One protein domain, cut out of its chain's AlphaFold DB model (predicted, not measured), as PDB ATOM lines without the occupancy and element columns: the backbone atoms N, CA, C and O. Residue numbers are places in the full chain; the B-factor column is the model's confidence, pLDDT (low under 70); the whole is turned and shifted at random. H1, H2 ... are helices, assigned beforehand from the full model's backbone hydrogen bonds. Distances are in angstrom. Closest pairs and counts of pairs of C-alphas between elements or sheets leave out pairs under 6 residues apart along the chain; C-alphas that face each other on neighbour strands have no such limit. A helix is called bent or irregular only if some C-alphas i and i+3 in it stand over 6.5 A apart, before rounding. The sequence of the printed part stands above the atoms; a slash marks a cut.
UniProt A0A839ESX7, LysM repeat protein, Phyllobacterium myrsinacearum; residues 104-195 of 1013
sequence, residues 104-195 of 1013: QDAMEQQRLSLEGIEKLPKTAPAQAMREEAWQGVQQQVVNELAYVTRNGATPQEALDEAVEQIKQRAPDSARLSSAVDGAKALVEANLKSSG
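AT A GLANCE: This is residues 104 to 195 of the 1013 residues of the protein "LysM repeat protein" of Phyllobacterium myrsinacearum (UniProt A0A839ESX7). One long helix, H2, is the backbone of this elongated model: H1 folds back beside it, making contact at H2 residues 130 to 137, and the helical hairpin of H3 and H4 packs on it farther along, with H4 crossing H2 at residues 137 to 146. H1 stays apart from H3 and H4, and H2 is the one helix that touches the three others. The printed part has 92 residues with four named helices, H1, H2, H3, H4 in that order, and no named strand; its class is all helix. It is compact, with a radius of gyration of the C-alphas of 13.9 A, and its C-alphas span 44 by 25 by 21 A.

IN THESE COORDINATES: Find C-alpha 104 at (208.275, 218.929, 206.047); from there H1 runs over residues 104 to 119, 22.6 A from first to last C-alpha. Go on to C-alpha 124 at (228.142, 194.414, 196.426), where H2 begins; it holds residues 124 to 148 and is 36.1 A long. H3, residues 156 to 167, measures 16.4 A. H4, residues 174 to 193, measures 28.5 A and ends at C-alpha 193, at (215.414, 224.678, 177.601). No helix is bent.

HOW THE PARTS SIT: Start at H2, the hub. H1 and H2 form a hairpin and touch, the closest C-alphas being those of Ile 117 and Arg 130, 5.7 A apart; they run opposite ways at a shallow tilt of 19 degrees. H2 touches H4 with residues 137 to 146 alone, and H4 answers with residues 179 to 187 alone; look at Val 142 and Ala 183, whose C-alphas are the closest, 4.8 A apart. These two run the same way at a steep tilt of 46 degrees. H2 and H3 form a hairpin too, in which H2 touches H3 with residues 141 to 148 alone; the closest C-alphas, of Val 148 and Leu 159, are 6.7 A apart. Their shallow tilt of 33 degrees, opposite ways, is only just short of steep. In the hairpin of H3 and H4, H4 touches H3 with residues 176 to 184 alone, and the closest C-alphas are those of Lys 167 and Ser 177, at 5.6 A; the helices run opposite ways at a shallow tilt of 25 degrees. H1 and H3 are only just apart, with 8.5 A between their closest C-alphas, and H1 and H4 are apart. In H1, H2, H3 and H4 every O i to N i+4 pair is within hydrogen-bond range.

THE WHOLE: The two C-alphas farthest apart are those of Thr 123 and Gly 195, 44.5 A. The printed part has no cut. The link from H1 to H2 is tight; those from H2 to H3 and from H3 to H4 are short. Look for low confidence at residues 150 to 155, between H2 and H3, where the pLDDT is under 70; the mean of the printed part is 83.8.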
ATOM      1  N   GLN A 104     207.657 219.503 204.841       74.31
ATOM      2  CA  GLN A 104     208.275 218.929 206.047       74.31
ATOM      3  C   GLN A 104     208.176 217.405 206.113       74.31
ATOM      4  O   GLN A 104     209.167 216.752 206.431       74.31
ATOM      5  N   ASP A 105     207.031 216.828 205.759       75.44
ATOM      6  CA  ASP A 105     206.861 215.377 205.724       75.44
ATOM      7  C   ASP A 105     207.759 214.751 204.651       75.44
ATOM      8  O   ASP A 105     208.429 213.746 204.901       75.44
ATOM      9  N   ALA A 106     207.851 215.380 203.472       71.81
ATOM     10  CA  ALA A 106     208.787 214.968 202.429       71.81
ATOM     11  C   ALA A 106     210.250 215.085 202.896       71.81
ATOM     12  O   ALA A 106     211.047 214.177 202.656       71.81
ATOM     13  N   MET A 107     210.591 216.162 203.614       71.00
ATOM     14  CA  MET A 107     211.914 216.379 204.204       71.00
ATOM     15  C   MET A 107     212.267 215.287 205.220       71.00
ATOM     16  O   MET A 107     213.374 214.750 205.186       71.00
ATOM     17  N   GLU A 108     211.335 214.926 206.101       76.94
ATOM     18  CA  GLU A 108     211.560 213.901 207.120       76.94
ATOM     19  C   GLU A 108     211.656 212.503 206.501       76.94
ATOM     20  O   GLU A 108     212.557 211.735 206.843       76.94
ATOM     21  N   GLN A 109     210.810 212.180 205.518       76.81
ATOM     22  CA  GLN A 109     210.929 210.919 204.781       76.81
ATOM     23  C   GLN A 109     212.260 210.810 204.035       76.81
ATOM     24  O   GLN A 109     212.878 209.741 204.028       76.81
ATOM     25  N   GLN A 110     212.740 211.907 203.450       77.56
ATOM     26  CA  GLN A 110     214.045 211.952 202.803       77.56
ATOM     27  C   GLN A 110     215.171 211.727 203.820       77.56
ATOM     28  O   GLN A 110     216.054 210.905 203.581       77.56
ATOM     29  N   ARG A 111     215.120 212.388 204.985       79.94
ATOM     30  CA  ARG A 111     216.095 212.217 206.075       79.94
ATOM     31  C   ARG A 111     216.152 210.769 206.567       79.94
ATOM     32  O   ARG A 111     217.233 210.192 206.676       79.94
ATOM     33  N   LEU A 112     214.993 210.159 206.810       79.00
ATOM     34  CA  LEU A 112     214.886 208.762 207.237       79.00
ATOM     35  C   LEU A 112     215.397 207.793 206.161       79.00
ATOM     36  O   LEU A 112     216.086 206.823 206.481       79.00
ATOM     37  N   SER A 113     215.116 208.078 204.887       81.19
ATOM     38  CA  SER A 113     215.627 207.294 203.758       81.19
ATOM     39  C   SER A 113     217.152 207.366 203.683       81.19
ATOM     40  O   SER A 113     217.807 206.333 203.579       81.19
ATOM     41  N   LEU A 114     217.731 208.562 203.822       79.94
ATOM     42  CA  LEU A 114     219.181 208.777 203.839       79.94
ATOM     43  C   LEU A 114     219.865 208.010 204.973       79.94
ATOM     44  O   LEU A 114     220.834 207.286 204.732       79.94
ATOM     45  N   GLU A 115     219.321 208.095 206.188       83.69
ATOM     46  CA  GLU A 115     219.822 207.319 207.321       83.69
ATOM     47  C   GLU A 115     219.757 205.807 207.067       83.69
ATOM     48  O   GLU A 115     220.668 205.073 207.454       83.69
ATOM     49  N   GLY A 116     218.682 205.325 206.436       86.38
ATOM     50  CA  GLY A 116     218.531 203.921 206.063       86.38
ATOM     51  C   GLY A 116     219.583 203.475 205.045       86.38
ATOM     52  O   GLY A 116     220.216 202.433 205.222       86.38
ATOM     53  N   ILE A 117     219.822 204.294 204.016       86.31
ATOM     54  CA  ILE A 117     220.783 204.023 202.940       86.31
ATOM     55  C   ILE A 117     222.217 203.953 203.481       86.31
ATOM     56  O   ILE A 117     222.980 203.058 203.104       86.31
ATOM     57  N   GLU A 118     222.600 204.860 204.382       83.19
ATOM     58  CA  GLU A 118     223.943 204.871 204.974       83.19
ATOM     59  C   GLU A 118     224.201 203.660 205.884       83.19
ATOM     60  O   GLU A 118     225.330 203.155 205.935       83.19
ATOM     61  N   LYS A 119     223.152 203.144 206.540       87.19
ATOM     62  CA  LYS A 119     223.209 201.969 207.427       87.19
ATOM     63  C   LYS A 119     223.261 200.628 206.683       87.19
ATOM     64  O   LYS A 119     223.555 199.610 207.313       87.19
ATOM     65  N   LEU A 120     223.019 200.589 205.368       88.44
ATOM     66  CA  LEU A 120     223.147 199.352 204.587       88.44
ATOM     67  C   LEU A 120     224.579 198.773 204.704       88.44
ATOM     68  O   LEU A 120     225.533 199.525 204.912       88.44
ATOM     69  N   PRO A 121     224.794 197.451 204.568       89.06
ATOM     70  CA  PRO A 121     226.130 196.840 204.608       89.06
ATOM     71  C   PRO A 121     226.935 197.138 203.332       89.06
ATOM     72  O   PRO A 121     226.364 197.420 202.281       89.06
ATOM     73  N   LYS A 122     228.276 197.142 203.389       91.62
ATOM     74  CA  LYS A 122     229.157 197.483 202.238       91.62
ATOM     75  C   LYS A 122     229.374 196.315 201.258       91.62
ATOM     76  O   LYS A 122     230.406 196.217 200.607       91.62
ATOM     77  N   THR A 123     228.426 195.390 201.189       93.06
ATOM     78  CA  THR A 123     228.467 194.250 200.263       93.06
ATOM     79  C   THR A 123     228.014 194.684 198.869       93.06
ATOM     80  O   THR A 123     227.150 195.550 198.777       93.06
ATOM     81  N   ALA A 124     228.501 194.046 197.802       89.19
ATOM     82  CA  ALA A 124     228.142 194.414 196.426       89.19
ATOM     83  C   ALA A 124     226.616 194.500 196.147       89.19
ATOM     84  O   ALA A 124     226.201 195.495 195.557       89.19
ATOM     85  N   PRO A 125     225.751 193.574 196.622       89.44
ATOM     86  CA  PRO A 125     224.299 193.695 196.421       89.44
ATOM     87  C   PRO A 125     223.696 194.909 197.136       89.44
ATOM     88  O   PRO A 125     222.923 195.668 196.562       89.44
ATOM     89  N   ALA A 126     224.113 195.143 198.379       86.88
ATOM     90  CA  ALA A 126     223.694 196.314 199.139       86.88
ATOM     91  C   ALA A 126     224.243 197.620 198.545       86.88
ATOM     92  O   ALA A 126     223.617 198.660 198.699       86.88
ATOM     93  N   GLN A 127     225.384 197.590 197.849       84.06
ATOM     94  CA  GLN A 127     225.887 198.751 197.122       84.06
ATOM     95  C   GLN A 127     224.977 199.097 195.938       84.06
ATOM     96  O   GLN A 127     224.657 200.266 195.781       84.06
ATOM     97  N   ALA A 128     224.486 198.110 195.180       84.75
ATOM     98  CA  ALA A 128     223.514 198.354 194.110       84.75
ATOM     99  C   ALA A 128     222.206 198.964 194.654       84.75
ATOM    100  O   ALA A 128     221.745 199.979 194.145       84.75
ATOM    101  N   MET A 129     221.686 198.426 195.767       84.38
ATOM    102  CA  MET A 129     220.509 198.985 196.453       84.38
ATOM    103  C   MET A 129     220.742 200.414 196.952       84.38
ATOM    104  O   MET A 129     219.841 201.244 196.898       84.38
ATOM    105  N   ARG A 130     221.956 200.728 197.433       85.69
ATOM    106  CA  ARG A 130     222.310 202.108 197.783       85.69
ATOM    107  C   ARG A 130     222.286 203.014 196.561       85.69
ATOM    108  O   ARG A 130     221.770 204.116 196.674       85.69
ATOM    109  N   GLU A 131     222.857 202.591 195.432       87.00
ATOM    110  CA  GLU A 131     222.867 203.395 194.204       87.00
ATOM    111  C   GLU A 131     221.442 203.691 193.710       87.00
ATOM    112  O   GLU A 131     221.117 204.852 193.473       87.00
ATOM    113  N   GLU A 132     220.574 202.677 193.656       87.00
ATOM    114  CA  GLU A 132     219.160 202.822 193.279       87.00
ATOM    115  C   GLU A 132     218.404 203.758 194.238       87.00
ATOM    116  O   GLU A 132     217.740 204.705 193.813       87.00
ATOM    117  N   ALA A 133     218.570 203.567 195.550       85.50
ATOM    118  CA  ALA A 133     217.942 204.428 196.545       85.50
ATOM    119  C   ALA A 133     218.423 205.888 196.435       85.50
ATOM    120  O   ALA A 133     217.635 206.821 196.597       85.50
ATOM    121  N   TRP A 134     219.696 206.107 196.093       85.94
ATOM    122  CA  TRP A 134     220.234 207.444 195.843       85.94
ATOM    123  C   TRP A 134     219.699 208.090 194.561       85.94
ATOM    124  O   TRP A 134     219.508 209.305 194.560       85.94
ATOM    125  N   GLN A 135     219.411 207.321 193.507       86.62
ATOM    126  CA  GLN A 135     218.697 207.847 192.336       86.62
ATOM    127  C   GLN A 135     217.283 208.310 192.716       86.62
ATOM    128  O   GLN A 135     216.860 209.393 192.307       86.62
ATOM    129  N   GLY A 136     216.588 207.555 193.576       86.00
ATOM    130  CA  GLY A 136     215.300 207.965 194.145       86.00
ATOM    131  C   GLY A 136     215.387 209.284 194.922       86.00
ATOM    132  O   GLY A 136     214.589 210.193 194.689       86.00
ATOM    133  N   VAL A 137     216.404 209.435 195.780       86.44
ATOM    134  CA  VAL A 137     216.671 210.693 196.500       86.44
ATOM    135  C   VAL A 137     216.964 211.836 195.524       86.44
ATOM    136  O   VAL A 137     216.418 212.924 195.688       86.44
ATOM    137  N   GLN A 138     217.778 211.612 194.488       87.50
ATOM    138  CA  GLN A 138     218.063 212.635 193.479       87.50
ATOM    139  C   GLN A 138     216.779 213.095 192.778       87.50
ATOM    140  O   GLN A 138     216.578 214.297 192.631       87.50
ATOM    141  N   GLN A 139     215.884 212.178 192.401       87.12
ATOM    142  CA  GLN A 139     214.612 212.542 191.775       87.12
ATOM    143  C   GLN A 139     213.685 213.304 192.734       87.12
ATOM    144  O   GLN A 139     213.004 214.235 192.307       87.12
ATOM    145  N   GLN A 140     213.671 212.964 194.025       87.50
ATOM    146  CA  GLN A 140     212.940 213.733 195.039       87.50
ATOM    147  C   GLN A 140     213.491 215.155 195.177       87.50
ATOM    148  O   GLN A 140     212.711 216.103 195.192       87.50
ATOM    149  N   VAL A 141     214.819 215.317 195.188       91.25
ATOM    150  CA  VAL A 141     215.457 216.642 195.198       91.25
ATOM    151  C   VAL A 141     215.148 217.406 193.914       91.25
ATOM    152  O   VAL A 141     214.823 218.584 193.986       91.25
ATOM    153  N   VAL A 142     215.181 216.754 192.745       90.06
ATOM    154  CA  VAL A 142     214.748 217.370 191.480       90.06
ATOM    155  C   VAL A 142     213.303 217.830 191.593       90.06
ATOM    156  O   VAL A 142     213.018 218.950 191.203       90.06
ATOM    157  N   ASN A 143     212.400 217.020 192.145       85.31
ATOM    158  CA  ASN A 143     210.996 217.390 192.306       85.31
ATOM    159  C   ASN A 143     210.800 218.533 193.307       85.31
ATOM    160  O   ASN A 143     209.930 219.366 193.083       85.31
ATOM    161  N   GLU A 144     211.589 218.591 194.382       86.56
ATOM    162  CA  GLU A 144     211.534 219.673 195.367       86.56
ATOM    163  C   GLU A 144     212.112 220.976 194.806       86.56
ATOM    164  O   GLU A 144     211.462 222.017 194.881       86.56
ATOM    165  N   LEU A 145     213.286 220.932 194.176       89.25
ATOM    166  CA  LEU A 145     213.857 222.088 193.487       89.25
ATOM    167  C   LEU A 145     212.940 222.532 192.347       89.25
ATOM    168  O   LEU A 145     212.638 223.712 192.230       89.25
ATOM    169  N   ALA A 146     212.403 221.585 191.575       84.06
ATOM    170  CA  ALA A 146     211.399 221.854 190.561       84.06
ATOM    171  C   ALA A 146     210.084 222.347 191.160       84.06
ATOM    172  O   ALA A 146     209.338 222.966 190.427       84.06
ATOM    173  N   TYR A 147     209.763 222.083 192.430       81.38
ATOM    174  CA  TYR A 147     208.592 222.637 193.113       81.38
ATOM    175  C   TYR A 147     208.836 224.097 193.488       81.38
ATOM    176  O   TYR A 147     208.021 224.955 193.157       81.38
ATOM    177  N   VAL A 148     210.008 224.394 194.053       79.56
ATOM    178  CA  VAL A 148     210.457 225.770 194.298       79.56
ATOM    179  C   VAL A 148     210.485 226.557 192.986       79.56
ATOM    180  O   VAL A 148     210.054 227.704 192.943       79.56
ATOM    181  N   THR A 149     210.887 225.923 191.881       74.81
ATOM    182  CA  THR A 149     210.899 226.533 190.546       74.81
ATOM    183  C   THR A 149     209.686 226.184 189.686       74.81
ATOM    184  O   THR A 149     209.721 226.489 188.495       74.81
ATOM    185  N   ARG A 150     208.618 225.533 190.185       61.56
ATOM    186  CA  ARG A 150     207.526 224.975 189.319       61.56
ATOM    187  C   ARG A 150     206.801 226.070 188.552       61.56
ATOM    188  O   ARG A 150     206.245 225.890 187.470       61.56
ATOM    189  N   ASN A 151     206.948 227.248 189.108       54.66
ATOM    190  CA  ASN A 151     206.422 228.506 188.687       54.66
ATOM    191  C   ASN A 151     207.370 229.244 187.716       54.66
ATOM    192  O   ASN A 151     206.959 230.172 187.050       54.66
ATOM    193  N   GLY A 152     208.607 228.784 187.517       52.31
ATOM    194  CA  GLY A 152     209.537 229.276 186.488       52.31
ATOM    195  C   GLY A 152     209.943 230.740 186.629       52.31
ATOM    196  O   GLY A 152     210.394 231.334 185.655       52.31
ATOM    197  N   ALA A 153     209.736 231.311 187.813       51.56
ATOM    198  CA  ALA A 153     209.900 232.732 188.087       51.56
ATOM    199  C   ALA A 153     210.403 233.028 189.503       51.56
ATOM    200  O   ALA A 153     210.430 234.185 189.922       51.56
ATOM    201  N   THR A 154     210.792 232.006 190.268       60.44
ATOM    202  CA  THR A 154     211.614 232.265 191.448       60.44
ATOM    203  C   THR A 154     212.872 233.005 190.998       60.44
ATOM    204  O   THR A 154     213.336 232.736 189.901       60.44
ATOM    205  N   PRO A 155     213.422 233.959 191.756       63.69
ATOM    206  CA  PRO A 155     214.771 234.471 191.516       63.69
ATOM    207  C   PRO A 155     215.810 233.353 191.686       63.69
ATOM    208  O   PRO A 155     215.543 232.386 192.408       63.69
ATOM    209  N   GLN A 156     216.994 233.474 191.068       78.38
ATOM    210  CA  GLN A 156     218.082 232.493 191.249       78.38
ATOM    211  C   GLN A 156     218.397 232.334 192.740       78.38
ATOM    212  O   GLN A 156     218.654 231.231 193.206       78.38
ATOM    213  N   GLU A 157     218.254 233.422 193.499       77.12
ATOM    214  CA  GLU A 157     218.382 233.459 194.952       77.12
ATOM    215  C   GLU A 157     217.473 232.449 195.662       77.12
ATOM    216  O   GLU A 157     217.930 231.786 196.581       77.12
ATOM    217  N   ALA A 158     216.225 232.259 195.224       79.38
ATOM    218  CA  ALA A 158     215.310 231.302 195.852       79.38
ATOM    219  C   ALA A 158     215.639 229.845 195.481       79.38
ATOM    220  O   ALA A 158     215.462 228.944 196.303       79.38
ATOM    221  N   LEU A 159     216.138 229.596 194.262       86.06
ATOM    222  CA  LEU A 159     216.669 228.279 193.891       86.06
ATOM    223  C   LEU A 159     217.942 227.965 194.692       86.06
ATOM    224  O   LEU A 159     218.085 226.860 195.209       86.06
ATOM    225  N   ASP A 160     218.839 228.940 194.828       88.88
ATOM    226  CA  ASP A 160     220.073 228.827 195.603       88.88
ATOM    227  C   ASP A 160     219.780 228.640 197.099       88.88
ATOM    228  O   ASP A 160     220.368 227.765 197.732       88.88
ATOM    229  N   GLU A 161     218.815 229.379 197.653       86.00
ATOM    230  CA  GLU A 161     218.356 229.216 199.034       86.00
ATOM    231  C   GLU A 161     217.772 227.817 199.250       86.00
ATOM    232  O   GLU A 161     218.121 227.151 200.224       86.00
ATOM    233  N   ALA A 162     216.942 227.318 198.328       87.62
ATOM    234  CA  ALA A 162     216.419 225.957 198.408       87.62
ATOM    235  C   ALA A 162     217.535 224.904 198.340       87.62
ATOM    236  O   ALA A 162     217.511 223.935 199.095       87.62
ATOM    237  N   VAL A 163     218.538 225.101 197.482       93.00
ATOM    238  CA  VAL A 163     219.718 224.230 197.393       93.00
ATOM    239  C   VAL A 163     220.477 224.198 198.720       93.00
ATOM    240  O   VAL A 163     220.770 223.112 199.224       93.00
ATOM    241  N   GLU A 164     220.749 225.357 199.320       91.50
ATOM    242  CA  GLU A 164     221.433 225.440 200.612       91.50
ATOM    243  C   GLU A 164     220.594 224.834 201.745       91.50
ATOM    244  O   GLU A 164     221.119 224.067 202.554       91.50
ATOM    245  N   GLN A 165     219.279 225.073 201.765       86.06
ATOM    246  CA  GLN A 165     218.361 224.449 202.724       86.06
ATOM    247  C   GLN A 165     218.387 222.918 202.626       86.06
ATOM    248  O   GLN A 165     218.407 222.243 203.653       86.06
ATOM    249  N   ILE A 166     218.414 222.348 201.414       88.31
ATOM    250  CA  ILE A 166     218.467 220.888 201.233       88.31
ATOM    251  C   ILE A 166     219.831 220.338 201.674       88.31
ATOM    252  O   ILE A 166     219.880 219.309 202.350       88.31
ATOM    253  N   LYS A 167     220.936 221.030 201.366       92.19
ATOM    254  CA  LYS A 167     222.287 220.634 201.812       92.19
ATOM    255  C   LYS A 167     222.431 220.650 203.334       92.19
ATOM    256  O   LYS A 167     223.027 219.735 203.900       92.19
ATOM    257  N   GLN A 168     221.837 221.633 204.009       88.25
ATOM    258  CA  GLN A 168     221.871 221.748 205.471       88.25
ATOM    259  C   GLN A 168     221.142 220.611 206.207       88.25
ATOM    260  O   GLN A 168     221.363 220.435 207.403       88.25
ATOM    261  N   ARG A 169     220.319 219.800 205.524       84.06
ATOM    262  CA  ARG A 169     219.638 218.638 206.133       84.06
ATOM    263  C   ARG A 169     220.596 217.512 206.508       84.06
ATOM    264  O   ARG A 169     220.318 216.761 207.439       84.06
ATOM    265  N   ALA A 170     221.705 217.390 205.783       86.50
ATOM    266  CA  ALA A 170     222.777 216.452 206.089       86.50
ATOM    267  C   ALA A 170     224.123 217.097 205.714       86.50
ATOM    268  O   ALA A 170     224.708 216.738 204.688       86.50
ATOM    269  N   PRO A 171     224.614 218.055 206.526       87.38
ATOM    270  CA  PRO A 171     225.781 218.869 206.180       87.38
ATOM    271  C   PRO A 171     227.057 218.030 206.014       87.38
ATOM    272  O   PRO A 171     227.949 218.404 205.257       87.38
ATOM    273  N   ASP A 172     227.114 216.862 206.659       90.06
ATOM    274  CA  ASP A 172     228.243 215.933 206.580       90.06
ATOM    275  C   ASP A 172     228.144 214.949 205.391       90.06
ATOM    276  O   ASP A 172     229.087 214.203 205.111       90.06
ATOM    277  N   SER A 173     227.022 214.930 204.657       89.88
ATOM    278  CA  SER A 173     226.797 213.996 203.548       89.88
ATOM    279  C   SER A 173     227.257 214.585 202.212       89.88
ATOM    280  O   SER A 173     226.492 215.195 201.461       89.88
ATOM    281  N   ALA A 174     228.519 214.329 201.853       90.69
ATOM    282  CA  ALA A 174     229.081 214.726 200.553       90.69
ATOM    283  C   ALA A 174     228.256 214.204 199.357       90.69
ATOM    284  O   ALA A 174     228.183 214.844 198.306       90.69
ATOM    285  N   ARG A 175     227.607 213.046 199.523       88.38
ATOM    286  CA  ARG A 175     226.775 212.425 198.491       88.38
ATOM    287  C   ARG A 175     225.436 213.141 198.313       88.38
ATOM    288  O   ARG A 175     225.041 213.346 197.168       88.38
ATOM    289  N   LEU A 176     224.798 213.588 199.402       89.06
ATOM    290  CA  LEU A 176     223.619 214.452 199.305       89.06
ATOM    291  C   LEU A 176     223.980 215.765 198.613       89.06
ATOM    292  O   LEU A 176     223.294 216.139 197.670       89.06
ATOM    293  N   SER A 177     225.081 216.418 199.005       92.00
ATOM    294  CA  SER A 177     225.512 217.663 198.349       92.00
ATOM    295  C   SER A 177     225.676 217.478 196.841       92.00
ATOM    296  O   SER A 177     225.127 218.259 196.072       92.00
ATOM    297  N   SER A 178     226.352 216.407 196.411       90.38
ATOM    298  CA  SER A 178     226.513 216.104 194.985       90.38
ATOM    299  C   SER A 178     225.183 215.817 194.278       90.38
ATOM    300  O   SER A 178     225.028 216.192 193.116       90.38
ATOM    301  N   ALA A 179     224.232 215.149 194.941       89.00
ATOM    302  CA  ALA A 179     222.905 214.891 194.382       89.00
ATOM    303  C   ALA A 179     222.091 216.186 194.240       89.00
ATOM    304  O   ALA A 179     221.421 216.373 193.226       89.00
ATOM    305  N   VAL A 180     222.192 217.100 195.211       93.62
ATOM    306  CA  VAL A 180     221.566 218.429 195.157       93.62
ATOM    307  C   VAL A 180     222.171 219.274 194.044       93.62
ATOM    308  O   VAL A 180     221.426 219.873 193.276       93.62
ATOM    309  N   ASP A 181     223.496 219.273 193.893       93.81
ATOM    310  CA  ASP A 181     224.172 219.995 192.811       93.81
ATOM    311  C   ASP A 181     223.780 219.440 191.428       93.81
ATOM    312  O   ASP A 181     223.494 220.200 190.502       93.81
ATOM    313  N   GLY A 182     223.684 218.111 191.294       92.44
ATOM    314  CA  GLY A 182     223.193 217.463 190.075       92.44
ATOM    315  C   GLY A 182     221.724 217.778 189.780       92.44
ATOM    316  O   GLY A 182     221.365 218.056 188.636       92.44
ATOM    317  N   ALA A 183     220.871 217.784 190.806       92.00
ATOM    318  CA  ALA A 183     219.466 218.150 190.682       92.00
ATOM    319  C   ALA A 183     219.288 219.627 190.294       92.00
ATOM    320  O   ALA A 183     218.498 219.922 189.398       92.00
ATOM    321  N   LYS A 184     220.067 220.537 190.893       93.50
ATOM    322  CA  LYS A 184     220.119 221.957 190.519       93.50
ATOM    323  C   LYS A 184     220.475 222.110 189.044       93.50
ATOM    324  O   LYS A 184     219.734 222.758 188.315       93.50
ATOM    325  N   ALA A 185     221.537 221.448 188.581       92.12
ATOM    326  CA  ALA A 185     221.955 221.508 187.181       92.12
ATOM    327  C   ALA A 185     220.874 220.991 186.211       92.12
ATOM    328  O   ALA A 185     220.684 221.562 185.137       92.12
ATOM    329  N   LEU A 186     220.136 219.936 186.582       89.81
ATOM    330  CA  LEU A 186     219.004 219.429 185.795       89.81
ATOM    331  C   LEU A 186     217.837 220.425 185.753       89.81
ATOM    332  O   LEU A 186     217.277 220.670 184.684       89.81
ATOM    333  N   VAL A 187     217.484 221.022 186.895       89.50
ATOM    334  CA  VAL A 187     216.439 222.051 186.975       89.50
ATOM    335  C   VAL A 187     216.837 223.286 186.165       89.50
ATOM    336  O   VAL A 187     216.047 223.743 185.344       89.50
ATOM    337  N   GLU A 188     218.074 223.767 186.285       88.56
ATOM    338  CA  GLU A 188     218.604 224.880 185.488       88.56
ATOM    339  C   GLU A 188     218.616 224.562 183.989       88.56
ATOM    340  O   GLU A 188     218.250 225.411 183.175       88.56
ATOM    341  N   ALA A 189     218.972 223.336 183.596       87.62
ATOM    342  CA  ALA A 189     218.908 222.904 182.202       87.62
ATOM    343  C   ALA A 189     217.464 222.887 181.667       87.62
ATOM    344  O   ALA A 189     217.234 223.303 180.528       87.62
ATOM    345  N   ASN A 190     216.493 222.470 182.483       84.94
ATOM    346  CA  ASN A 190     215.068 222.481 182.139       84.94
ATOM    347  C   ASN A 190     214.492 223.904 182.066       84.94
ATOM    348  O   ASN A 190     213.743 224.239 181.145       84.94
ATOM    349  N   LEU A 191     214.875 224.783 182.994       84.38
ATOM    350  CA  LEU A 191     214.529 226.204 182.941       84.38
ATOM    351  C   LEU A 191     215.139 226.859 181.697       84.38
ATOM    352  O   LEU A 191     214.463 227.584 180.972       84.38
ATOM    353  N   LYS A 192     216.389 226.524 181.367       84.25
ATOM    354  CA  LYS A 192     217.062 227.014 180.163       84.25
ATOM    355  C   LYS A 192     216.422 226.522 178.873       84.25
ATOM    356  O   LYS A 192     216.255 227.313 177.948       84.25
ATOM    357  N   SER A 193     216.045 225.248 178.795       78.75
ATOM    358  CA  SER A 193     215.414 224.678 177.601       78.75
ATOM    359  C   SER A 193     213.998 225.213 177.360       78.75
ATOM    360  O   SER A 193     213.577 225.290 176.205       78.75
ATOM    361  N   SER A 194     213.305 225.631 178.424       74.75
ATOM    362  CA  SER A 194     211.987 226.276 178.371       74.75
ATOM    363  C   SER A 194     212.040 227.805 178.260       74.75
ATOM    364  O   SER A 194     210.994 228.440 178.177       74.75
ATOM    365  N   GLY A 195     213.232 228.415 178.253       75.88
ATOM    366  CA  GLY A 195     213.392 229.875 178.214       75.88
ATOM    367  C   GLY A 195     213.144 230.596 179.536       75.88
ATOM    368  O   GLY A 195     213.315 231.813 179.603       75.88
TER     369      GLY A 195